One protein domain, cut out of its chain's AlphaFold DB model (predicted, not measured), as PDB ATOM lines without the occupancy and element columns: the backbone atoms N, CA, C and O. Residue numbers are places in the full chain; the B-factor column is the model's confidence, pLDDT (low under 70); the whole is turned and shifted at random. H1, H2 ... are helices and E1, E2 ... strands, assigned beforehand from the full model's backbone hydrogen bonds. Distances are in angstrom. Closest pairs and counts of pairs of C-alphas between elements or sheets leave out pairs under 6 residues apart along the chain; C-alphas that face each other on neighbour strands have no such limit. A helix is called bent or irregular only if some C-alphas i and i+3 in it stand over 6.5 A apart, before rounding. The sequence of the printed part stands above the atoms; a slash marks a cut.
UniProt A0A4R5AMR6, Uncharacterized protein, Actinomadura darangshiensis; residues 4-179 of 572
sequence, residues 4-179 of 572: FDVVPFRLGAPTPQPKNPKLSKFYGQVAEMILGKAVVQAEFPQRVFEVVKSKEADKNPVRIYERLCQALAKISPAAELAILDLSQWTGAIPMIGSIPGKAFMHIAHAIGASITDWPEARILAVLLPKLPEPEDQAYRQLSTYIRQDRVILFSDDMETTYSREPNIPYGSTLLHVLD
ATOM      1  N   PHE A   4     135.780 124.975 110.486       86.00
ATOM      2  CA  PHE A   4     134.982 125.550 109.411       86.00
ATOM      3  C   PHE A   4     135.851 126.408 108.495       86.00
ATOM      4  O   PHE A   4     136.839 127.013 108.921       86.00
ATOM      5  N   ASP A   5     135.453 126.480 107.231       81.50
ATOM      6  CA  ASP A   5     136.049 127.333 106.213       81.50
ATOM      7  C   ASP A   5     134.985 128.293 105.653       81.50
ATOM      8  O   ASP A   5     133.780 128.054 105.736       81.50
ATOM      9  N   VAL A   6     135.416 129.417 105.092       77.88
ATOM     10  CA  VAL A   6     134.529 130.456 104.558       77.88
ATOM     11  C   VAL A   6     134.925 130.765 103.129       77.88
ATOM     12  O   VAL A   6     135.924 131.442 102.890       77.88
ATOM     13  N   VAL A   7     134.081 130.382 102.184       78.00
ATOM     14  CA  VAL A   7     134.241 130.642 100.756       78.00
ATOM     15  C   VAL A   7     134.078 132.141 100.504       78.00
ATOM     16  O   VAL A   7     132.973 132.678 100.623       78.00
ATOM     17  N   PRO A   8     135.161 132.867 100.176       68.50
ATOM     18  CA  PRO A   8     135.106 134.310 100.051       68.50
ATOM     19  C   PRO A   8     134.575 134.662  98.656       68.50
ATOM     20  O   PRO A   8     135.354 134.960  97.759       68.50
ATOM     21  N   PHE A   9     133.258 134.625  98.461       76.94
ATOM     22  CA  PHE A   9     132.616 134.882  97.169       76.94
ATOM     23  C   PHE A   9     131.500 135.918  97.319       76.94
ATOM     24  O   PHE A   9     130.673 135.774  98.200       76.94
ATOM     25  N   ARG A  10     131.462 136.965  96.489       75.62
ATOM     26  CA  ARG A  10     130.422 138.010  96.515       75.62
ATOM     27  C   ARG A  10     129.863 138.256  95.120       75.62
ATOM     28  O   ARG A  10     130.606 138.443  94.154       75.62
ATOM     29  N   LEU A  11     128.541 138.347  95.031       70.81
ATOM     30  CA  LEU A  11     127.835 138.723  93.810       70.81
ATOM     31  C   LEU A  11     127.434 140.194  93.853       70.81
ATOM     32  O   LEU A  11     126.995 140.704  94.878       70.81
ATOM     33  N   GLY A  12     127.592 140.896  92.734       62.78
ATOM     34  CA  GLY A  12     127.120 142.272  92.583       62.78
ATOM     35  C   GLY A  12     128.023 143.355  93.181       62.78
ATOM     36  O   GLY A  12     127.830 144.523  92.854       62.78
ATOM     37  N   ALA A  13     129.038 143.002  93.977       64.88
ATOM     38  CA  ALA A  13     129.923 143.988  94.601       64.88
ATOM     39  C   ALA A  13     130.711 144.813  93.549       64.88
ATOM     40  O   ALA A  13     131.168 144.272  92.536       64.88
ATOM     41  N   PRO A  14     130.903 146.131  93.759       56.81
ATOM     42  CA  PRO A  14     131.640 146.975  92.816       56.81
ATOM     43  C   PRO A  14     133.153 146.720  92.864       56.81
ATOM     44  O   PRO A  14     133.832 146.819  91.835       56.81
ATOM     45  N   THR A  15     133.674 146.369  94.042       64.00
ATOM     46  CA  THR A  15     135.097 146.144  94.305       64.00
ATOM     47  C   THR A  15     135.309 144.968  95.259       64.00
ATOM     48  O   THR A  15     134.435 144.678  96.080       64.00
ATOM     49  N   PRO A  16     136.469 144.294  95.175       67.81
ATOM     50  CA  PRO A  16     136.905 143.350  96.194       67.81
ATOM     51  C   PRO A  16     136.961 144.033  97.567       67.81
ATOM     52  O   PRO A  16     137.447 145.160  97.677       67.81
ATOM     53  N   GLN A  17     136.453 143.371  98.607       62.59
ATOM     54  CA  GLN A  17     136.423 143.913  99.969       62.59
ATOM     55  C   GLN A  17     137.334 143.096 100.894       62.59
ATOM     56  O   GLN A  17     137.369 141.866 100.777       62.59
ATOM     57  N   PRO A  18     138.082 143.742 101.806       63.03
ATOM     58  CA  PRO A  18     138.793 143.021 102.852       63.03
ATOM     59  C   PRO A  18     137.785 142.382 103.817       63.03
ATOM     60  O   PRO A  18     136.735 142.960 104.108       63.03
ATOM     61  N   LYS A  19     138.102 141.189 104.336       65.00
ATOM     62  CA  LYS A  19     137.291 140.565 105.392       65.00
ATOM     63  C   LYS A  19     137.318 141.446 106.648       65.00
ATOM     64  O   LYS A  19     138.384 141.791 107.150       65.00
ATOM     65  N   ASN A  20     136.137 141.802 107.151       70.69
ATOM     66  CA  ASN A  20     135.971 142.537 108.404       70.69
ATOM     67  C   ASN A  20     136.061 141.554 109.593       70.69
ATOM     68  O   ASN A  20     135.384 140.528 109.545       70.69
ATOM     69  N   PRO A  21     136.811 141.844 110.674       71.38
ATOM     70  CA  PRO A  21     136.851 140.996 111.873       71.38
ATOM     71  C   PRO A  21     135.468 140.640 112.446       71.38
ATOM     72  O   PRO A  21     135.265 139.527 112.932       71.38
ATOM     73  N   LYS A  22     134.486 141.546 112.328       71.94
ATOM     74  CA  LYS A  22     133.089 141.291 112.711       71.94
ATOM     75  C   LYS A  22     132.450 140.175 111.878       71.94
ATOM     76  O   LYS A  22     131.712 139.368 112.428       71.94
ATOM     77  N   LEU A  23     132.780 140.077 110.586       75.62
ATOM     78  CA  LEU A  23     132.328 138.974 109.732       75.62
ATOM     79  C   LEU A  23     132.978 137.646 110.118       75.62
ATOM     80  O   LEU A  23     132.325 136.617 110.062       75.62
ATOM     81  N   SER A  24     134.246 137.629 110.529       78.12
ATOM     82  CA  SER A  24     134.851 136.374 110.996       78.12
ATOM     83  C   SER A  24     134.137 135.847 112.243       78.12
ATOM     84  O   SER A  24     133.815 134.663 112.308       78.12
ATOM     85  N   LYS A  25     133.806 136.739 113.191       78.25
ATOM     86  CA  LYS A  25     132.992 136.391 114.365       78.25
ATOM     87  C   LYS A  25     131.604 135.886 113.963       78.25
ATOM     88  O   LYS A  25     131.154 134.884 114.505       78.25
ATOM     89  N   PHE A  26     130.964 136.541 112.992       82.06
ATOM     90  CA  PHE A  26     129.684 136.107 112.428       82.06
ATOM     91  C   PHE A  26     129.723 134.668 111.933       82.06
ATOM     92  O   PHE A  26     128.916 133.846 112.348       82.06
ATOM     93  N   TYR A  27     130.676 134.365 111.052       86.00
ATOM     94  CA  TYR A  27     130.796 133.048 110.449       86.00
ATOM     95  C   TYR A  27     131.110 131.987 111.499       86.00
ATOM     96  O   TYR A  27     130.567 130.894 111.417       86.00
ATOM     97  N   GLY A  28     131.915 132.331 112.511       84.69
ATOM     98  CA  GLY A  28     132.130 131.477 113.677       84.69
ATOM     99  C   GLY A  28     130.820 131.146 114.389       84.69
ATOM    100  O   GLY A  28     130.524 129.978 114.586       84.69
ATOM    101  N   GLN A  29     129.984 132.145 114.677       82.75
ATOM    102  CA  GLN A  29     128.682 131.915 115.313       82.75
ATOM    103  C   GLN A  29     127.728 131.108 114.426       82.75
ATOM    104  O   GLN A  29     127.055 130.214 114.921       82.75
ATOM    105  N   VAL A  30     127.687 131.364 113.114       84.88
ATOM    106  CA  VAL A  30     126.917 130.538 112.163       84.88
ATOM    107  C   VAL A  30     127.400 129.093 112.177       84.88
ATOM    108  O   VAL A  30     126.588 128.171 112.216       84.88
ATOM    109  N   ALA A  31     128.711 128.884 112.207       88.25
ATOM    110  CA  ALA A  31     129.294 127.558 112.282       88.25
ATOM    111  C   ALA A  31     128.981 126.849 113.606       88.25
ATOM    112  O   ALA A  31     128.614 125.676 113.585       88.25
ATOM    113  N   GLU A  32     129.059 127.551 114.738       85.31
ATOM    114  CA  GLU A  32     128.670 127.027 116.053       85.31
ATOM    115  C   GLU A  32     127.193 126.642 116.093       85.31
ATOM    116  O   GLU A  32     126.872 125.565 116.587       85.31
ATOM    117  N   MET A  33     126.314 127.473 115.518       83.94
ATOM    118  CA  MET A  33     124.878 127.191 115.417       83.94
ATOM    119  C   MET A  33     124.608 125.921 114.594       83.94
ATOM    120  O   MET A  33     123.807 125.089 114.993       83.94
ATOM    121  N   ILE A  34     125.296 125.730 113.465       86.31
ATOM    122  CA  ILE A  34     125.072 124.563 112.591       86.31
ATOM    123  C   ILE A  34     125.677 123.281 113.168       86.31
ATOM    124  O   ILE A  34     125.113 122.197 112.994       86.31
ATOM    125  N   LEU A  35     126.853 123.381 113.792       87.31
ATOM    126  CA  LEU A  35     127.601 122.223 114.281       87.31
ATOM    127  C   LEU A  35     127.232 121.842 115.722       87.31
ATOM    128  O   LEU A  35     127.520 120.714 116.119       87.31
ATOM    129  N   GLY A  36     126.616 122.743 116.496       84.19
ATOM    130  CA  GLY A  36     126.211 122.521 117.891       84.19
ATOM    131  C   GLY A  36     127.380 122.442 118.882       84.19
ATOM    132  O   GLY A  36     127.248 121.889 119.973       84.19
ATOM    133  N   LYS A  37     128.563 122.927 118.496       85.88
ATOM    134  CA  LYS A  37     129.810 122.857 119.278       85.88
ATOM    135  C   LYS A  37     130.714 124.031 118.919       85.88
ATOM    136  O   LYS A  37     130.654 124.530 117.801       85.88
ATOM    137  N   ALA A  38     131.576 124.431 119.853       85.25
ATOM    138  CA  ALA A  38     132.587 125.457 119.614       85.25
ATOM    139  C   ALA A  38     133.489 125.073 118.431       85.25
ATOM    140  O   ALA A  38     133.929 123.921 118.317       85.25
ATOM    141  N   VAL A  39     133.776 126.045 117.572       86.19
ATOM    142  CA  VAL A  39     134.473 125.833 116.298       86.19
ATOM    143  C   VAL A  39     135.809 126.559 116.259       86.19
ATOM    144  O   VAL A  39     136.024 127.548 116.955       86.19
ATOM    145  N   VAL A  40     136.705 126.081 115.401       83.94
ATOM    146  CA  VAL A  40     137.935 126.793 115.052       83.94
ATOM    147  C   VAL A  40     137.890 127.100 113.564       83.94
ATOM    148  O   VAL A  40     137.554 126.247 112.747       83.94
ATOM    149  N   GLN A  41     138.185 128.343 113.203       77.12
ATOM    150  CA  GLN A  41     138.304 128.705 111.799       77.12
ATOM    151  C   GLN A  41     139.585 128.072 111.243       77.12
ATOM    152  O   GLN A  41     140.655 128.291 111.811       77.12
ATOM    153  N   ALA A  42     139.484 127.309 110.151       74.88
ATOM    154  CA  ALA A  42     140.656 126.755 109.472       74.88
ATOM    155  C   ALA A  42     141.630 127.888 109.076       74.88
ATOM    156  O   ALA A  42     141.186 128.992 108.740       74.88
ATOM    157  N   GLU A  43     142.946 127.641 109.144       61.19
ATOM    158  CA  GLU A  43     143.981 128.657 108.884       61.19
ATOM    159  C   GLU A  43     143.718 129.425 107.575       61.19
ATOM    160  O   GLU A  43     143.685 128.863 106.480       61.19
ATOM    161  N   PHE A  44     143.544 130.745 107.691       58.06
ATOM    162  CA  PHE A  44     143.244 131.629 106.566       58.06
ATOM    163  C   PHE A  44     144.493 132.413 106.139       58.06
ATOM    164  O   PHE A  44     145.025 133.184 106.939       58.06
ATOM    165  N   PRO A  45     144.901 132.388 104.859       50.78
ATOM    166  CA  PRO A  45     145.624 133.522 104.292       50.78
ATOM    167  C   PRO A  45     144.667 134.724 104.258       50.78
ATOM    168  O   PRO A  45     143.475 134.535 104.032       50.78
ATOM    169  N   GLN A  46     145.146 135.959 104.426       51.94
ATOM    170  CA  GLN A  46     144.354 137.191 104.267       51.94
ATOM    171  C   GLN A  46     143.733 137.307 102.851       51.94
ATOM    172  O   GLN A  46     144.241 138.012 101.984       51.94
ATOM    173  N   ARG A  47     142.648 136.577 102.567       59.81
ATOM    174  CA  ARG A  47     142.017 136.514 101.244       59.81
ATOM    175  C   ARG A  47     140.930 137.579 101.121       59.81
ATOM    176  O   ARG A  47     140.040 137.688 101.965       59.81
ATOM    177  N   VAL A  48     141.011 138.339 100.037       61.56
ATOM    178  CA  VAL A  48     139.981 139.272  99.570       61.56
ATOM    179  C   VAL A  48     138.816 138.467  98.977       61.56
ATOM    180  O   VAL A  48     139.054 137.418  98.379       61.56
ATOM    181  N   PHE A  49     137.569 138.929  99.131       63.97
ATOM    182  CA  PHE A  49     136.423 138.292  98.466       63.97
ATOM    183  C   PHE A  49     136.603 138.266  96.941       63.97
ATOM    184  O   PHE A  49     136.891 139.296  96.328       63.97
ATOM    185  N   GLU A  50     136.401 137.100  96.328       71.19
ATOM    186  CA  GLU A  50     136.228 136.968  94.885       71.19
ATOM    187  C   GLU A  50     134.884 137.596  94.502       71.19
ATOM    188  O   GLU A  50     133.847 137.266  95.072       71.19
ATOM    189  N   VAL A  51     134.897 138.535  93.556       70.50
ATOM    190  CA  VAL A  51     133.707 139.313  93.182       70.50
ATOM    191  C   VAL A  51     133.311 139.032  91.740       70.50
ATOM    192  O   VAL A  51     134.136 139.177  90.833       70.50
ATOM    193  N   VAL A  52     132.035 138.713  91.511       76.12
ATOM    194  CA  VAL A  52     131.413 138.756  90.176       76.12
ATOM    195  C   VAL A  52     130.488 139.965  90.120       76.12
ATOM    196  O   VAL A  52     129.482 140.027  90.825       76.12
ATOM    197  N   LYS A  53     130.837 140.964  89.301       73.56
ATOM    198  CA  LYS A  53     130.067 142.216  89.194       73.56
ATOM    199  C   LYS A  53     128.678 141.938  88.612       73.56
ATOM    200  O   LYS A  53     128.567 141.112  87.715       73.56
ATOM    201  N   SER A  54     127.644 142.688  89.014       68.44
ATOM    202  CA  SER A  54     126.263 142.477  88.518       68.44
ATOM    203  C   SER A  54     126.191 142.474  86.988       68.44
ATOM    204  O   SER A  54     125.711 141.526  86.390       68.44
ATOM    205  N   LYS A  55     126.813 143.464  86.329       70.12
ATOM    206  CA  LYS A  55     126.863 143.535  84.856       70.12
ATOM    207  C   LYS A  55     127.558 142.335  84.201       70.12
ATOM    208  O   LYS A  55     127.308 142.058  83.033       70.12
ATOM    209  N   GLU A  56     128.485 141.688  84.903       72.25
ATOM    210  CA  GLU A  56     129.174 140.485  84.432       72.25
ATOM    211  C   GLU A  56     128.297 139.245  84.645       72.25
ATOM    212  O   GLU A  56     128.157 138.448  83.722       72.25
ATOM    213  N   ALA A  57     127.646 139.151  85.809       71.19
ATOM    214  CA  ALA A  57     126.654 138.130  86.131       71.19
ATOM    215  C   ALA A  57     125.478 138.131  85.139       71.19
ATOM    216  O   ALA A  57     125.079 137.069  84.678       71.19
ATOM    217  N   ASP A  58     124.984 139.307  84.743       71.12
ATOM    218  CA  ASP A  58     123.853 139.435  83.817       71.12
ATOM    219  C   ASP A  58     124.230 139.068  82.373       71.12
ATOM    220  O   ASP A  58     123.446 138.456  81.647       71.12
ATOM    221  N   LYS A  59     125.438 139.449  81.935       81.12
ATOM    222  CA  LYS A  59     125.897 139.247  80.549       81.12
ATOM    223  C   LYS A  59     126.461 137.855  80.295       81.12
ATOM    224  O   LYS A  59     126.357 137.364  79.175       81.12
ATOM    225  N   ASN A  60     127.103 137.251  81.291       83.12
ATOM    226  CA  ASN A  60     127.664 135.910  81.180       83.12
ATOM    227  C   ASN A  60     127.511 135.139  82.506       83.12
ATOM    228  O   ASN A  60     128.487 134.973  83.243       83.12
ATOM    229  N   PRO A  61     126.295 134.640  82.795       78.81
ATOM    230  CA  PRO A  61     126.011 133.893  84.017       78.81
ATOM    231  C   PRO A  61     126.895 132.646  84.219       78.81
ATOM    232  O   PRO A  61     127.156 132.258  85.355       78.81
ATOM    233  N   VAL A  62     127.443 132.057  83.144       87.50
ATOM    234  CA  VAL A  62     128.370 130.909  83.212       87.50
ATOM    235  C   VAL A  62     129.641 131.246  84.000       87.50
ATOM    236  O   VAL A  62     130.174 130.391  84.702       87.50
ATOM    237  N   ARG A  63     130.091 132.507  83.993       86.44
ATOM    238  CA  ARG A  63     131.241 132.928  84.812       86.44
ATOM    239  C   ARG A  63     130.990 132.809  86.312       86.44
ATOM    240  O   ARG A  63     131.947 132.636  87.063       86.44
ATOM    241  N   ILE A  64     129.731 132.916  86.752       87.25
ATOM    242  CA  ILE A  64     129.361 132.680  88.154       87.25
ATOM    243  C   ILE A  64     129.671 131.228  88.502       87.25
ATOM    244  O   ILE A  64     130.332 130.981  89.504       87.25
ATOM    245  N   TYR A  65     129.252 130.300  87.639       91.69
ATOM    246  CA  TYR A  65     129.507 128.874  87.808       91.69
ATOM    247  C   TYR A  65     131.010 128.575  87.877       91.69
ATOM    248  O   TYR A  65     131.477 128.008  88.859       91.69
ATOM    249  N   GLU A  66     131.787 129.019  86.882       90.81
ATOM    250  CA  GLU A  66     133.229 128.740  86.806       90.81
ATOM    251  C   GLU A  66     133.989 129.259  88.031       90.81
ATOM    252  O   GLU A  66     134.777 128.528  88.635       90.81
ATOM    253  N   ARG A  67     133.742 130.515  88.423       88.94
ATOM    254  CA  ARG A  67     134.427 131.124  89.567       88.94
ATOM    255  C   ARG A  67     133.988 130.516  90.887       88.94
ATOM    256  O   ARG A  67     134.828 130.305  91.752       88.94
ATOM    257  N   LEU A  68     132.701 130.210  91.046       90.31
ATOM    258  CA  LEU A  68     132.222 129.591  92.274       90.31
ATOM    259  C   LEU A  68     132.785 128.173  92.432       90.31
ATOM    260  O   LEU A  68     133.260 127.847  93.513       90.31
ATOM    261  N   CYS A  69     132.843 127.373  91.362       91.75
ATOM    262  CA  CYS A  69     133.526 126.074  91.384       91.75
ATOM    263  C   CYS A  69     135.007 126.219  91.772       91.75
ATOM    264  O   CYS A  69     135.497 125.483  92.625       91.75
ATOM    265  N   GLN A  70     135.720 127.202  91.207       89.69
ATOM    266  CA  GLN A  70     137.114 127.478  91.581       89.69
ATOM    267  C   GLN A  70     137.261 127.904  93.048       89.69
ATOM    268  O   GLN A  70     138.233 127.518  93.694       89.69
ATOM    269  N   ALA A  71     136.330 128.699  93.576       87.75
ATOM    270  CA  ALA A  71     136.338 129.126  94.971       87.75
ATOM    271  C   ALA A  71     136.038 127.956  95.922       87.75
ATOM    272  O   ALA A  71     136.734 127.793  96.924       87.75
ATOM    273  N   LEU A  72     135.057 127.114  95.585       89.62
ATOM    274  CA  LEU A  72     134.678 125.932  96.360       89.62
ATOM    275  C   LEU A  72     135.782 124.862  96.357       89.62
ATOM    276  O   LEU A  72     136.032 124.240  97.384       89.62
ATOM    277  N   ALA A  73     136.515 124.705  95.253       89.38
ATOM    278  CA  ALA A  73     137.655 123.788  95.169       89.38
ATOM    279  C   ALA A  73     138.836 124.175  96.083       89.38
ATOM    280  O   ALA A  73     139.716 123.355  96.332       89.38
ATOM    281  N   LYS A  74     138.877 125.420  96.586       86.62
ATOM    282  CA  LYS A  74     139.924 125.909  97.500       86.62
ATOM    283  C   LYS A  74     139.605 125.669  98.979       86.62
ATOM    284  O   LYS A  74     140.425 126.069  99.807       86.62
ATOM    285  N   ILE A  75     138.439 125.102  99.304       85.19
ATOM    286  CA  ILE A  75     138.051 124.808 100.688       85.19
ATOM    287  C   ILE A  75     138.996 123.765 101.285       85.19
ATOM    288  O   ILE A  75     139.324 122.769 100.635       85.19
ATOM    289  N   SER A  76     139.394 123.978 102.539       81.12
ATOM    290  CA  SER A  76     140.203 123.025 103.293       81.12
ATOM    291  C   SER A  76     139.564 121.627 103.299       81.12
ATOM    292  O   SER A  76     138.413 121.470 103.721       81.12
ATOM    293  N   PRO A  77     140.307 120.570 102.922       83.00
ATOM    294  CA  PRO A  77     139.851 119.193 103.070       83.00
ATOM    295  C   PRO A  77     139.551 118.787 104.522       83.00
ATOM    296  O   PRO A  77     138.857 117.795 104.724       83.00
ATOM    297  N   ALA A  78     140.047 119.529 105.516       84.81
ATOM    298  CA  ALA A  78     139.781 119.282 106.933       84.81
ATOM    299  C   ALA A  78     138.492 119.953 107.444       84.81
ATOM    300  O   ALA A  78     137.994 119.580 108.502       84.81
ATOM    301  N   ALA A  79     137.917 120.903 106.695       86.88
ATOM    302  CA  ALA A  79     136.722 121.616 107.131       86.88
ATOM    303  C   ALA A  79     135.488 120.696 107.159       86.88
ATOM    304  O   ALA A  79     135.146 120.057 106.156       86.88
ATOM    305  N   GLU A  80     134.798 120.663 108.301       90.19
ATOM    306  CA  GLU A  80     133.497 120.004 108.485       90.19
ATOM    307  C   GLU A  80     132.362 120.855 107.885       90.19
ATOM    308  O   GLU A  80     131.372 120.322 107.380       90.19
ATOM    309  N   LEU A  81     132.528 122.181 107.884       91.38
ATOM    310  CA  LEU A  81     131.566 123.150 107.363       91.38
ATOM    311  C   LEU A  81     132.251 124.158 106.436       91.38
ATOM    312  O   LEU A  81     133.297 124.708 106.773       91.38
ATOM    313  N   ALA A  82     131.618 124.463 105.309       91.25
ATOM    314  CA  ALA A  82     131.949 125.609 104.472       91.25
ATOM    315  C   ALA A  82     130.822 126.648 104.522       91.25
ATOM    316  O   ALA A  82     129.650 126.286 104.467       91.25
ATOM    317  N   ILE A  83     131.163 127.937 104.580       89.75
ATOM    318  CA  ILE A  83     130.192 129.040 104.498       89.75
ATOM    319  C   ILE A  83     130.399 129.805 103.191       89.75
ATOM    320  O   ILE A  83     131.453 130.399 102.977       89.75
ATOM    321  N   LEU A  84     129.384 129.818 102.333       90.12
ATOM    322  CA  LEU A  84     129.301 130.618 101.118       90.12
ATOM    323  C   LEU A  84     128.412 131.836 101.369       90.12
ATOM    324  O   LEU A  84     127.203 131.704 101.520       90.12
ATOM    325  N   ASP A  85     128.998 133.030 101.390       85.62
ATOM    326  CA  ASP A  85     128.254 134.252 101.695       85.62
ATOM    327  C   ASP A  85     127.861 135.044 100.437       85.62
ATOM    328  O   ASP A  85     128.609 135.894  99.962       85.62
ATOM    329  N   LEU A  86     126.654 134.806  99.925       82.69
ATOM    330  CA  LEU A  86     126.078 135.528  98.784       82.69
ATOM    331  C   LEU A  86     125.221 136.731  99.200       82.69
ATOM    332  O   LEU A  86     124.675 137.410  98.326       82.69
ATOM    333  N   SER A  87     125.097 137.007 100.501       70.19
ATOM    334  CA  SER A  87     124.382 138.183 100.994       70.19
ATOM    335  C   SER A  87     125.082 139.455 100.500       70.19
ATOM    336  O   SER A  87     126.302 139.490 100.279       70.19
ATOM    337  N   GLN A  88     124.329 140.536 100.302       59.78
ATOM    338  CA  GLN A  88     124.919 141.833  99.967       59.78
ATOM    339  C   GLN A  88     125.352 142.549 101.244       59.78
ATOM    340  O   GLN A  88     124.818 143.600 101.599       59.78
ATOM    341  N   TRP A  89     126.357 142.013 101.938       50.34
ATOM    342  CA  TRP A  89     126.994 142.749 103.024       50.34
ATOM    343  C   TRP A  89     127.895 143.851 102.450       50.34
ATOM    344  O   TRP A  89     129.119 143.774 102.446       50.34
ATOM    345  N   THR A  90     127.273 144.890 101.904       40.81
ATOM    346  CA  THR A  90     127.902 146.187 101.664       40.81
ATOM    347  C   THR A  90     127.077 147.185 102.456       40.81
ATOM    348  O   THR A  90     125.857 147.148 102.363       40.81
ATOM    349  N   GLY A  91     127.711 147.998 103.302       39.34
ATOM    350  CA  GLY A  91     127.071 148.869 104.301       39.34
ATOM    351  C   GLY A  91     126.175 149.996 103.762       39.34
ATOM    352  O   GLY A  91     126.308 151.132 104.203       39.34
ATOM    353  N   ALA A  92     125.275 149.696 102.830       34.47
ATOM    354  CA  ALA A  92     124.325 150.600 102.210       34.47
ATOM    355  C   ALA A  92     122.990 149.886 101.918       34.47
ATOM    356  O   ALA A  92     122.434 150.082 100.850       34.47
ATOM    357  N   ILE A  93     122.451 149.141 102.898       36.78
ATOM    358  CA  ILE A  93     121.136 148.454 102.906       36.78
ATOM    359  C   ILE A  93     121.229 146.949 102.574       36.78
ATOM    360  O   ILE A  93     121.097 146.556 101.416       36.78
ATOM    361  N   PRO A  94     121.351 146.071 103.587       39.66
ATOM    362  CA  PRO A  94     120.769 144.741 103.481       39.66
ATOM    363  C   PRO A  94     119.251 144.925 103.584       39.66
ATOM    364  O   PRO A  94     118.813 145.443 104.614       39.66
ATOM    365  N   MET A  95     118.485 144.608 102.525       41.06
ATOM    366  CA  MET A  95     117.129 144.010 102.630       41.06
ATOM    367  C   MET A  95     116.286 143.882 101.339       41.06
ATOM    368  O   MET A  95     115.177 143.380 101.445       41.06
ATOM    369  N   ILE A  96     116.701 144.281 100.122       43.12
ATOM    370  CA  ILE A  96     115.724 144.288  98.993       43.12
ATOM    371  C   ILE A  96     116.300 143.876  97.630       43.12
ATOM    372  O   ILE A  96     116.082 144.540  96.620       43.12
ATOM    373  N   GLY A  97     117.036 142.769  97.557       54.81
ATOM    374  CA  GLY A  97     117.413 142.208  96.258       54.81
ATOM    375  C   GLY A  97     117.333 140.696  96.263       54.81
ATOM    376  O   GLY A  97     118.108 140.065  96.963       54.81
ATOM    377  N   SER A  98     116.444 140.099  95.469       62.41
ATOM    378  CA  SER A  98     116.579 138.682  95.129       62.41
ATOM    379  C   SER A  98     117.767 138.505  94.181       62.41
ATOM    380  O   SER A  98     118.061 139.371  93.351       62.41
ATOM    381  N   ILE A  99     118.478 137.381  94.292       72.81
ATOM    382  CA  ILE A  99     119.432 136.998  93.249       72.81
ATOM    383  C   ILE A  99     118.595 136.667  92.002       72.81
ATOM    384  O   ILE A  99     117.691 135.837  92.104       72.81
ATOM    385  N   PRO A 100     118.850 137.282  90.830       71.81
ATOM    386  CA  PRO A 100     118.074 136.990  89.628       71.81
ATOM    387  C   PRO A 100     118.084 135.488  89.316       71.81
ATOM    388  O   PRO A 100     119.147 134.867  89.362       71.81
ATOM    389  N   GLY A 101     116.936 134.916  88.936       75.44
ATOM    390  CA  GLY A 101     116.777 133.458  88.801       75.44
ATOM    391  C   GLY A 101     117.842 132.783  87.926       75.44
ATOM    392  O   GLY A 101     118.385 131.748  88.296       75.44
ATOM    393  N   LYS A 102     118.261 133.413  86.815       81.38
ATOM    394  CA  LYS A 102     119.365 132.893  85.983       81.38
ATOM    395  C   LYS A 102     120.693 132.822  86.739       81.38
ATOM    396  O   LYS A 102     121.399 131.829  86.630       81.38
ATOM    397  N   ALA A 103     121.042 133.857  87.499       83.56
ATOM    398  CA  ALA A 103     122.265 133.860  88.295       83.56
ATOM    399  C   ALA A 103     122.198 132.798  89.399       83.56
ATOM    400  O   ALA A 103     123.162 132.058  89.595       83.56
ATOM    401  N   PHE A 104     121.046 132.675  90.063       86.50
ATOM    402  CA  PHE A 104     120.851 131.698  91.129       86.50
ATOM    403  C   PHE A 104     120.891 130.247  90.623       86.50
ATOM    404  O   PHE A 104     121.517 129.401  91.256       86.50
ATOM    405  N   MET A 105     120.379 129.975  89.418       89.88
ATOM    406  CA  MET A 105     120.569 128.686  88.738       89.88
ATOM    407  C   MET A 105     122.050 128.317  88.587       89.88
ATOM    408  O   MET A 105     122.452 127.212  88.934       89.88
ATOM    409  N   HIS A 106     122.902 129.232  88.115       90.56
ATOM    410  CA  HIS A 106     124.333 128.932  87.961       90.56
ATOM    411  C   HIS A 106     125.047 128.697  89.296       90.56
ATOM    412  O   HIS A 106     125.965 127.878  89.362       90.56
ATOM    413  N   ILE A 107     124.602 129.370  90.359       91.38
ATOM    414  CA  ILE A 107     125.063 129.116  91.728       91.38
ATOM    415  C   ILE A 107     124.666 127.704  92.158       91.38
ATOM    416  O   ILE A 107     125.528 126.941  92.585       91.38
ATOM    417  N   ALA A 108     123.396 127.327  91.986       93.88
ATOM    418  CA  ALA A 108     122.902 125.994  92.321       93.88
ATOM    419  C   ALA A 108     123.636 124.889  91.545       93.88
ATOM    420  O   ALA A 108     124.012 123.876  92.134       93.88
ATOM    421  N   HIS A 109     123.927 125.106  90.257       94.50
ATOM    422  CA  HIS A 109     124.752 124.201  89.450       94.50
ATOM    423  C   HIS A 109     126.161 124.031  90.033       94.50
ATOM    424  O   HIS A 109     126.636 122.905  90.159       94.50
ATOM    425  N   ALA A 110     126.834 125.129  90.389       94.19
ATOM    426  CA  ALA A 110     128.201 125.088  90.913       94.19
ATOM    427  C   ALA A 110     128.276 124.437  92.298       94.19
ATOM    428  O   ALA A 110     129.184 123.649  92.569       94.19
ATOM    429  N   ILE A 111     127.294 124.730  93.153       95.12
ATOM    430  CA  ILE A 111     127.130 124.079  94.452       95.12
ATOM    431  C   ILE A 111     126.915 122.575  94.256       95.12
ATOM    432  O   ILE A 111     127.638 121.780  94.849       95.12
ATOM    433  N   GLY A 112     125.973 122.181  93.393       95.12
ATOM    434  CA  GLY A 112     125.670 120.774  93.136       95.12
ATOM    435  C   GLY A 112     126.865 119.994  92.586       95.12
ATOM    436  O   GLY A 112     127.133 118.887  93.051       95.12
ATOM    437  N   ALA A 113     127.618 120.586  91.652       94.62
ATOM    438  CA  ALA A 113     128.849 119.996  91.127       94.62
ATOM    439  C   ALA A 113     129.898 119.803  92.233       94.62
ATOM    440  O   ALA A 113     130.446 118.718  92.377       94.62
ATOM    441  N   SER A 114     130.118 120.824  93.066       93.81
ATOM    442  CA  SER A 114     131.151 120.785  94.108       93.81
ATOM    443  C   SER A 114     130.814 119.814  95.245       93.81
ATOM    444  O   SER A 114     131.683 119.095  95.721       93.81
ATOM    445  N   ILE A 115     129.548 119.764  95.674       93.00
ATOM    446  CA  ILE A 115     129.101 118.921  96.796       93.00
ATOM    447  C   ILE A 115     129.100 117.433  96.446       93.00
ATOM    448  O   ILE A 115     129.278 116.596  97.334       93.00
ATOM    449  N   THR A 116     128.938 117.095  95.166       92.56
ATOM    450  CA  THR A 116     129.036 115.704  94.700       92.56
ATOM    451  C   THR A 116     130.403 115.103  95.044       92.56
ATOM    452  O   THR A 116     130.467 113.951  95.464       92.56
ATOM    453  N   ASP A 117     131.468 115.905  94.969       90.94
ATOM    454  CA  ASP A 117     132.844 115.472  95.237       90.94
ATOM    455  C   ASP A 117     133.251 115.589  96.718       90.94
ATOM    456  O   ASP A 117     134.356 115.199  97.107       90.94
ATOM    457  N   TRP A 118     132.398 116.160  97.574       91.75
ATOM    458  CA  TRP A 118     132.705 116.340  98.995       91.75
ATOM    459  C   TRP A 118     132.352 115.104  99.824       91.75
ATOM    460  O   TRP A 118     131.380 114.416  99.506       91.75
ATOM    461  N   PRO A 119     133.053 114.867 100.953       91.06
ATOM    462  CA  PRO A 119     132.626 113.877 101.938       91.06
ATOM    463  C   PRO A 119     131.163 114.085 102.356       91.06
ATOM    464  O   PRO A 119     130.706 115.224 102.487       91.06
ATOM    465  N   GLU A 120     130.425 112.998 102.602       88.19
ATOM    466  CA  GLU A 120     128.996 113.068 102.960       88.19
ATOM    467  C   GLU A 120     128.742 113.876 104.237       88.19
ATOM    468  O   GLU A 120     127.756 114.601 104.316       88.19
ATOM    469  N   ALA A 121     129.663 113.808 105.202       87.00
ATOM    470  CA  ALA A 121     129.568 114.523 106.472       87.00
ATOM    471  C   ALA A 121     129.828 116.038 106.367       87.00
ATOM    472  O   ALA A 121     129.602 116.754 107.341       87.00
ATOM    473  N   ARG A 122     130.327 116.536 105.224       91.88
ATOM    474  CA  ARG A 122     130.624 117.961 105.045       91.88
ATOM    475  C   ARG A 122     129.364 118.739 104.673       91.88
ATOM    476  O   ARG A 122     128.626 118.340 103.773       91.88
ATOM    477  N   ILE A 123     129.190 119.890 105.316       93.38
ATOM    478  CA  ILE A 123     128.041 120.782 105.134       93.38
ATOM    479  C   ILE A 123     128.470 122.055 104.387       93.38
ATOM    480  O   ILE A 123     129.546 122.599 104.633       93.38
ATOM    481  N   LEU A 124     127.614 122.559 103.496       95.50
ATOM    482  CA  LEU A 124     127.702 123.904 102.926       95.50
ATOM    483  C   LEU A 124     126.562 124.778 103.459       95.50
ATOM    484  O   LEU A 124     125.403 124.566 103.109       95.50
ATOM    485  N   ALA A 125     126.889 125.804 104.236       93.38
ATOM    486  CA  ALA A 125     125.962 126.883 104.554       93.38
ATOM    487  C   ALA A 125     126.036 127.970 103.479       93.38
ATOM    488  O   ALA A 125     127.123 128.432 103.141       93.38
ATOM    489  N   VAL A 126     124.895 128.402 102.956       92.69
ATOM    490  CA  VAL A 126     124.788 129.449 101.940       92.69
ATOM    491  C   VAL A 126     123.974 130.598 102.512       92.69
ATOM    492  O   VAL A 126     122.804 130.421 102.840       92.69
ATOM    493  N   LEU A 127     124.587 131.772 102.619       89.12
ATOM    494  CA  LEU A 127     123.930 132.982 103.105       89.12
ATOM    495  C   LEU A 127     123.393 133.764 101.906       89.12
ATOM    496  O   LEU A 127     124.143 134.050 100.974       89.12
ATOM    497  N   LEU A 128     122.104 134.085 101.909       86.19
ATOM    498  CA  LEU A 128     121.360 134.655 100.791       86.19
ATOM    499  C   LEU A 128     120.647 135.951 101.211       86.19
ATOM    500  O   LEU A 128     120.274 136.109 102.365       86.19
ATOM    501  N   PRO A 129     120.359 136.871 100.280       76.69
ATOM    502  CA  PRO A 129     119.494 138.011 100.583       76.69
ATOM    503  C   PRO A 129     118.024 137.636 100.854       76.69
ATOM    504  O   PRO A 129     117.361 138.270 101.666       76.69
ATOM    505  N   LYS A 130     117.502 136.633 100.140       78.56
ATOM    506  CA  LYS A 130     116.126 136.126 100.236       78.56
ATOM    507  C   LYS A 130     116.152 134.623  99.973       78.56
ATOM    508  O   LYS A 130     116.912 134.189  99.098       78.56
ATOM    509  N   LEU A 131     115.338 133.848 100.688       84.00
ATOM    510  CA  LEU A 131     115.181 132.430 100.384       84.00
ATOM    511  C   LEU A 131     114.405 132.257  99.061       84.00
ATOM    512  O   LEU A 131     113.380 132.911  98.857       84.00
ATOM    513  N   PRO A 132     114.891 131.439  98.115       83.94
ATOM    514  CA  PRO A 132     114.123 131.089  96.923       83.94
ATOM    515  C   PRO A 132     112.903 130.233  97.302       83.94
ATOM    516  O   PRO A 132     112.988 129.381  98.187       83.94
ATOM    517  N   GLU A 133     111.793 130.425  96.590       79.38
ATOM    518  CA  GLU A 133     110.590 129.604  96.764       79.38
ATOM    519  C   GLU A 133     110.878 128.130  96.392       79.38
ATOM    520  O   GLU A 133     111.709 127.875  95.508       79.38
ATOM    521  N   PRO A 134     110.193 127.139  96.991       80.88
ATOM    522  CA  PRO A 134     110.399 125.720  96.681       80.88
ATOM    523  C   PRO A 134     110.198 125.344  95.202       80.88
ATOM    524  O   PRO A 134     110.758 124.356  94.709       80.88
ATOM    525  N   GLU A 135     109.395 126.117  94.470       80.38
ATOM    526  CA  GLU A 135     109.142 125.940  93.043       80.38
ATOM    527  C   GLU A 135     110.288 126.439  92.159       80.38
ATOM    528  O   GLU A 135     110.364 126.036  90.993       80.38
ATOM    529  N   ASP A 136     111.180 127.276  92.699       86.25
ATOM    530  CA  ASP A 136     112.323 127.808  91.971       86.25
ATOM    531  C   ASP A 136     113.215 126.659  91.484       86.25
ATOM    532  O   ASP A 136     113.573 125.733  92.220       86.25
ATOM    533  N   GLN A 137     113.579 126.700  90.203       87.75
ATOM    534  CA  GLN A 137     114.345 125.631  89.572       87.75
ATOM    535  C   GLN A 137     115.709 125.416  90.259       87.75
ATOM    536  O   GLN A 137     116.165 124.274  90.362       87.75
ATOM    537  N   ALA A 138     116.330 126.476  90.779       88.62
ATOM    538  CA  ALA A 138     117.614 126.408  91.463       88.62
ATOM    539  C   ALA A 138     117.448 125.787  92.853       88.62
ATOM    540  O   ALA A 138     118.267 124.964  93.265       88.62
ATOM    541  N   TYR A 139     116.351 126.109  93.548       91.50
ATOM    542  CA  TYR A 139     116.004 125.444  94.801       91.50
ATOM    543  C   TYR A 139     115.764 123.949  94.580       91.50
ATOM    544  O   TYR A 139     116.361 123.114  95.263       91.50
ATOM    545  N   ARG A 140     114.962 123.582  93.572       90.44
ATOM    546  CA  ARG A 140     114.692 122.175  93.225       90.44
ATOM    547  C   ARG A 140     115.968 121.395  92.948       90.44
ATOM    548  O   ARG A 140     116.083 120.247  93.377       90.44
ATOM    549  N   GLN A 141     116.939 122.015  92.289       93.25
ATOM    550  CA  GLN A 141     118.239 121.406  92.039       93.25
ATOM    551  C   GLN A 141     119.045 121.140  93.314       93.25
ATOM    552  O   GLN A 141     119.752 120.137  93.391       93.25
ATOM    553  N   LEU A 142     118.928 122.006  94.322       94.88
ATOM    554  CA  LEU A 142     119.576 121.822  95.621       94.88
ATOM    555  C   LEU A 142     118.759 120.950  96.587       94.88
ATOM    556  O   LEU A 142     119.306 120.472  97.577       94.88
ATOM    557  N   SER A 143     117.480 120.694  96.296       92.69
ATOM    558  CA  SER A 143     116.525 120.055  97.216       92.69
ATOM    559  C   SER A 143     116.975 118.701  97.771       92.69
ATOM    560  O   SER A 143     116.660 118.365  98.911       92.69
ATOM    561  N   THR A 144     117.707 117.899  96.993       93.19
ATOM    562  CA  THR A 144     118.257 116.622  97.472       93.19
ATOM    563  C   THR A 144     119.322 116.855  98.540       93.19
ATOM    564  O   THR A 144     119.263 116.231  99.592       93.19
ATOM    565  N   TYR A 145     120.240 117.797  98.315       95.19
ATOM    566  CA  TYR A 145     121.288 118.134  99.278       95.19
ATOM    567  C   TYR A 145     120.736 118.854 100.510       95.19
ATOM    568  O   TYR A 145     121.231 118.631 101.610       95.19
ATOM    569  N   ILE A 146     119.689 119.665 100.338       93.50
ATOM    570  CA  ILE A 146     118.970 120.314 101.440       93.50
ATOM    571  C   ILE A 146     118.317 119.264 102.343       93.50
ATOM    572  O   ILE A 146     118.519 119.283 103.549       93.50
ATOM    573  N   ARG A 147     117.603 118.290 101.764       87.62
ATOM    574  CA  ARG A 147     116.975 117.194 102.526       87.62
ATOM    575  C   ARG A 147     117.975 116.296 103.255       87.62
ATOM    576  O   ARG A 147     117.598 115.621 104.203       87.62
ATOM    577  N   GLN A 148     119.222 116.264 102.795       90.69
ATOM    578  CA  GLN A 148     120.321 115.531 103.425       90.69
ATOM    579  C   GLN A 148     121.106 116.384 104.441       90.69
ATOM    580  O   GLN A 148     122.133 115.926 104.932       90.69
ATOM    581  N   ASP A 149     120.682 117.627 104.712       89.81
ATOM    582  CA  ASP A 149     121.420 118.641 105.487       89.81
ATOM    583  C   ASP A 149     122.853 118.914 104.975       89.81
ATOM    584  O   ASP A 149     123.694 119.452 105.695       89.81
ATOM    585  N   ARG A 150     123.160 118.562 103.719       94.31
ATOM    586  CA  ARG A 150     124.464 118.842 103.087       94.31
ATOM    587  C   ARG A 150     124.546 120.270 102.562       94.31
ATOM    588  O   ARG A 150     125.637 120.823 102.457       94.31
ATOM    589  N   VAL A 151     123.398 120.867 102.238       95.69
ATOM    590  CA  VAL A 151     123.252 122.292 101.919       95.69
ATOM    591  C   VAL A 151     122.255 122.904 102.882       95.69
ATOM    592  O   VAL A 151     121.127 122.434 102.986       95.69
ATOM    593  N   ILE A 152     122.645 123.993 103.528       93.81
ATOM    594  CA  ILE A 152     121.762 124.779 104.379       93.81
ATOM    595  C   ILE A 152     121.700 126.183 103.807       93.81
ATOM    596  O   ILE A 152     122.731 126.831 103.648       93.81
ATOM    597  N   LEU A 153     120.503 126.660 103.498       92.25
ATOM    598  CA  LEU A 153     120.284 128.031 103.068       92.25
ATOM    599  C   LEU A 153     119.859 128.865 104.279       92.25
ATOM    600  O   LEU A 153     118.991 128.447 105.046       92.25
ATOM    601  N   PHE A 154     120.462 130.035 104.438       88.19
ATOM    602  CA  PHE A 154     120.045 131.073 105.377       88.19
ATOM    603  C   PHE A 154     119.800 132.349 104.598       88.19
ATOM    604  O   PHE A 154     120.605 132.678 103.725       88.19
ATOM    605  N   SER A 155     118.743 133.084 104.914       83.00
ATOM    606  CA  SER A 155     118.444 134.346 104.246       83.00
ATOM    607  C   SER A 155     118.328 135.538 105.193       83.00
ATOM    608  O   SER A 155     118.018 135.395 106.375       83.00
ATOM    609  N   ASP A 156     118.599 136.738 104.670       73.94
ATOM    610  CA  ASP A 156     118.544 138.000 105.427       73.94
ATOM    611  C   ASP A 156     117.116 138.364 105.902       73.94
ATOM    612  O   ASP A 156     116.960 139.212 106.782       73.94
ATOM    613  N   ASP A 157     116.081 137.728 105.341       65.56
ATOM    614  CA  ASP A 157     114.671 137.791 105.775       65.56
ATOM    615  C   ASP A 157     114.324 136.791 106.899       65.56
ATOM    616  O   ASP A 157     113.156 136.637 107.280       65.56
ATOM    617  N   MET A 158     115.359 136.169 107.469       69.75
ATOM    618  CA  MET A 158     115.321 135.252 108.606       69.75
ATOM    619  C   MET A 158     114.729 133.874 108.302       69.75
ATOM    620  O   MET A 158     114.393 133.136 109.229       69.75
ATOM    621  N   GLU A 159     114.615 133.505 107.028       76.00
ATOM    622  CA  GLU A 159     114.216 132.155 106.633       76.00
ATOM    623  C   GLU A 159     115.429 131.217 106.515       76.00
ATOM    624  O   GLU A 159     116.577 131.629 106.310       76.00
ATOM    625  N   THR A 160     115.195 129.919 106.709       84.94
ATOM    626  CA  THR A 160     116.251 128.909 106.607       84.94
ATOM    627  C   THR A 160     115.708 127.545 106.208       84.94
ATOM    628  O   THR A 160     114.578 127.190 106.537       84.94
ATOM    629  N   THR A 161     116.538 126.757 105.523       86.88
ATOM    630  CA  THR A 161     116.266 125.337 105.254       86.88
ATOM    631  C   THR A 161     116.853 124.400 106.310       86.88
ATOM    632  O   THR A 161     116.837 123.188 106.106       86.88
ATOM    633  N   TYR A 162     117.427 124.920 107.402       83.50
ATOM    634  CA  TYR A 162     118.032 124.079 108.431       83.50
ATOM    635  C   TYR A 162     116.971 123.304 109.215       83.50
ATOM    636  O   TYR A 162     116.161 123.885 109.935       83.50
ATOM    637  N   SER A 163     116.985 121.979 109.072       72.75
ATOM    638  CA  SER A 163     115.934 121.109 109.603       72.75
ATOM    639  C   SER A 163     116.148 120.681 111.062       72.75
ATOM    640  O   SER A 163     115.179 120.353 111.743       72.75
ATOM    641  N   ARG A 164     117.401 120.680 111.551       68.50
ATOM    642  CA  ARG A 164     117.766 120.128 112.873       68.50
ATOM    643  C   ARG A 164     117.444 121.062 114.031       68.50
ATOM    644  O   ARG A 164     116.928 120.612 115.047       68.50
ATOM    645  N   GLU A 165     117.730 122.348 113.859       62.97
ATOM    646  CA  GLU A 165     117.319 123.413 114.776       62.97
ATOM    647  C   GLU A 165     116.671 124.538 113.969       62.97
ATOM    648  O   GLU A 165     117.274 125.566 113.672       62.97
ATOM    649  N   PRO A 166     115.411 124.376 113.583       50.22
ATOM    650  CA  PRO A 166     114.696 125.417 112.855       50.22
ATOM    651  C   PRO A 166     114.528 126.734 113.640       50.22
ATOM    652  O   PRO A 166     114.136 127.756 113.078       50.22
ATOM    653  N   ASN A 167     114.846 126.704 114.937       50.66
ATOM    654  CA  ASN A 167     114.900 127.851 115.835       50.66
ATOM    655  C   ASN A 167     116.287 128.502 115.871       50.66
ATOM    656  O   ASN A 167     116.545 129.277 116.793       50.66
ATOM    657  N   ILE A 168     117.187 128.183 114.928       59.88
ATOM    658  CA  ILE A 168     118.496 128.824 114.888       59.88
ATOM    659  C   ILE A 168     118.267 130.339 114.890       59.88
ATOM    660  O   ILE A 168     117.589 130.862 113.999       59.88
ATOM    661  N   PRO A 169     118.853 131.066 115.855       61.38
ATOM    662  CA  PRO A 169     118.718 132.506 115.973       61.38
ATOM    663  C   PRO A 169     119.499 133.221 114.864       61.38
ATOM    664  O   PRO A 169     120.089 134.252 115.132       61.38
ATOM    665  N   TYR A 170     119.551 132.717 113.623       69.00
ATOM    666  CA  TYR A 170     120.355 133.278 112.536       69.00
ATOM    667  C   TYR A 170     120.027 134.748 112.345       69.00
ATOM    668  O   TYR A 170     120.939 135.557 112.268       69.00
ATOM    669  N   GLY A 171     118.744 135.104 112.371       62.88
ATOM    670  CA  GLY A 171     118.329 136.489 112.260       62.88
ATOM    671  C   GLY A 171     118.789 137.361 113.414       62.88
ATOM    672  O   GLY A 171     119.414 138.392 113.197       62.88
ATOM    673  N   SER A 172     118.563 136.938 114.652       59.44
ATOM    674  CA  SER A 172     119.041 137.663 115.832       59.44
ATOM    675  C   SER A 172     120.567 137.674 115.954       59.44
ATOM    676  O   SER A 172     121.106 138.685 116.379       59.44
ATOM    677  N   THR A 173     121.267 136.619 115.534       64.12
ATOM    678  CA  THR A 173     122.731 136.498 115.475       64.12
ATOM    679  C   THR A 173     123.282 137.406 114.391       64.12
ATOM    680  O   THR A 173     124.211 138.157 114.654       64.12
ATOM    681  N   LEU A 174     122.670 137.424 113.205       65.88
ATOM    682  CA  LEU A 174     122.954 138.385 112.149       65.88
ATOM    683  C   LEU A 174     122.756 139.796 112.700       65.88
ATOM    684  O   LEU A 174     123.680 140.585 112.624       65.88
ATOM    685  N   LEU A 175     121.640 140.112 113.361       59.31
ATOM    686  CA  LEU A 175     121.407 141.425 113.980       59.31
ATOM    687  C   LEU A 175     122.428 141.759 115.093       59.31
ATOM    688  O   LEU A 175     122.938 142.878 115.136       59.31
ATOM    689  N   HIS A 176     122.778 140.796 115.950       58.94
ATOM    690  CA  HIS A 176     123.747 140.929 117.051       58.94
ATOM    691  C   HIS A 176     125.194 141.045 116.581       58.94
ATOM    692  O   HIS A 176     126.027 141.607 117.281       58.94
ATOM    693  N   VAL A 177     125.522 140.485 115.424       56.22
ATOM    694  CA  VAL A 177     126.832 140.601 114.779       56.22
ATOM    695  C   VAL A 177     126.903 141.862 113.953       56.22
ATOM    696  O   VAL A 177     127.946 142.525 113.915       56.22
ATOM    697  N   LEU A 178     125.800 142.174 113.269       58.44
ATOM    698  CA  LEU A 178     125.661 143.409 112.536       58.44
ATOM    699  C   LEU A 178     125.898 144.563 113.492       58.44
ATOM    700  O   LEU A 178     126.550 145.492 113.029       58.44
ATOM    701  N   ASP A 179     125.483 144.458 114.772       63.16
ATOM    702  CA  ASP A 179     125.818 145.307 115.939       63.16
ATOM    703  C   ASP A 179     126.133 146.752 115.569       63.16
ATOM    704  O   ASP A 179     127.075 147.389 116.051       63.16
TER     705      ASP A 179
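AT A GLANCE: This is residues 4 to 179 of the 572 residues of an uncharacterized protein of Actinomadura darangshiensis (UniProt A0A4R5AMR6). A twisted sheet of four parallel strands, E1, E4, E5 and E6, forms the core, with helices on both sides: H1 over one face, with H6 packed side by side on H1 and only grazing the sheet, and H3, H4 and H5 in a row on the other side. E1 runs on into E2, which pairs with E3 in a small second sheet, and the short helix H2 lies beyond it at one end of the domain. The printed part has 176 residues with six named helices and six named strands, in the order E1 E2 H1 E3 H2 H3 E4 H4 E5 H5 E6 H6. The large sheet has the order E1 E4 E5 E6, the small one is E2 beside E3, also parallel, and the class is mixed, helices and strands. The whole is compact and rounded, with a radius of gyration of the C-alphas of 14.8 A and spans of 42 by 34 by 30 A.

IN THESE COORDINATES: The large sheet holds E1, residues 4 to 7, 10.1 A long; E4, residues 81 to 85, 12.9 A; E5, residues 123 to 128, 16.0 A; and E6, residues 151 to 155, 13.2 A. E1 begins at C-alpha 4, at (134.982, 125.550, 109.411). The small sheet holds E2, residues 9 to 11, and E3, residues 50 to 52. The helices are H1, residues 21 to 35, 21.1 A; H2, residues 54 to 59; H3, residues 62 to 72, 15.4 A; H4, residues 101 to 116, 22.4 A; H5, residues 137 to 147, 15.7 A; and H6, residues 170 to 178, 11.4 A. H4 begins at C-alpha 101, at (116.777, 133.458, 88.801), and H6 ends at C-alpha 178, at (125.661, 143.409, 112.536). H5 is irregular: C-alphas 141 and 144 are 7.2 A apart.

HOW THE PARTS SIT: From edge to edge of the large sheet the strands' lines turn by 66 degrees. E1 and E4 are parallel at 29 degrees, with N 7 and O 83 within hydrogen-bond range at 2.7 A. E4 and E5 are parallel at 16 degrees, with N 84 and O 125 at 2.8 A. E5 and E6 are parallel at 23 degrees, with N 128 and O 154 at 2.7 A. E4, H4, E5 and E5, H5, E6 are strand-helix-strand units, two parallel neighbour strands with a helix between them in the chain, each with a right-handed crossover; E2, H1, E3 is a third such unit. E1 runs on into E2 at 39 degrees, and E2 is parallel to E3, with N 10 and O 50 at 2.8 A. H1 is on the large sheet at a height of 9.0 A, over E4 and E5, and runs slantwise to the strands, at 46 degrees to E4 on the local plane. H1 and H6 touch, closest at the C-alphas of Phe 26 and Val 177, 5.8 A, at a shallow tilt of 20 degrees, opposite ways. H3, H4, H5 and H6 only graze the large sheet. H3 and H4 touch, closest at the C-alphas of Tyr 65 and Ala 110, 5.1 A, at a tilt of 36 degrees, only just steep, the same way. H4 and H5 touch, closest at the C-alphas of Met 105 and Ala 138, 4.6 A, at a shallow tilt of 32 degrees, the same way. H2 and H3 touch only at the corner, and only just, with 3 pairs of C-alphas within 8 A, the closest those of Ala 57 and Ile 64, 6.4 A. H3 and H5 are apart. In H1, H2, H3, H4 and H6 every O i to N i+4 pair is within hydrogen-bond range; in H5, 5 of 7 are.

THE WHOLE: The two C-alphas farthest apart, those of Lys 37 and Lys 59, are 42.2 A from each other. The printed part has no cut. The links H1 to E3, E4 to H4 and E6 to H6 are long. The mean pLDDT of the printed part is 77.9, and 46 residues are under 70, among them residues 12 to 19, 43 to 49, 88 to 98 and 164 to 179.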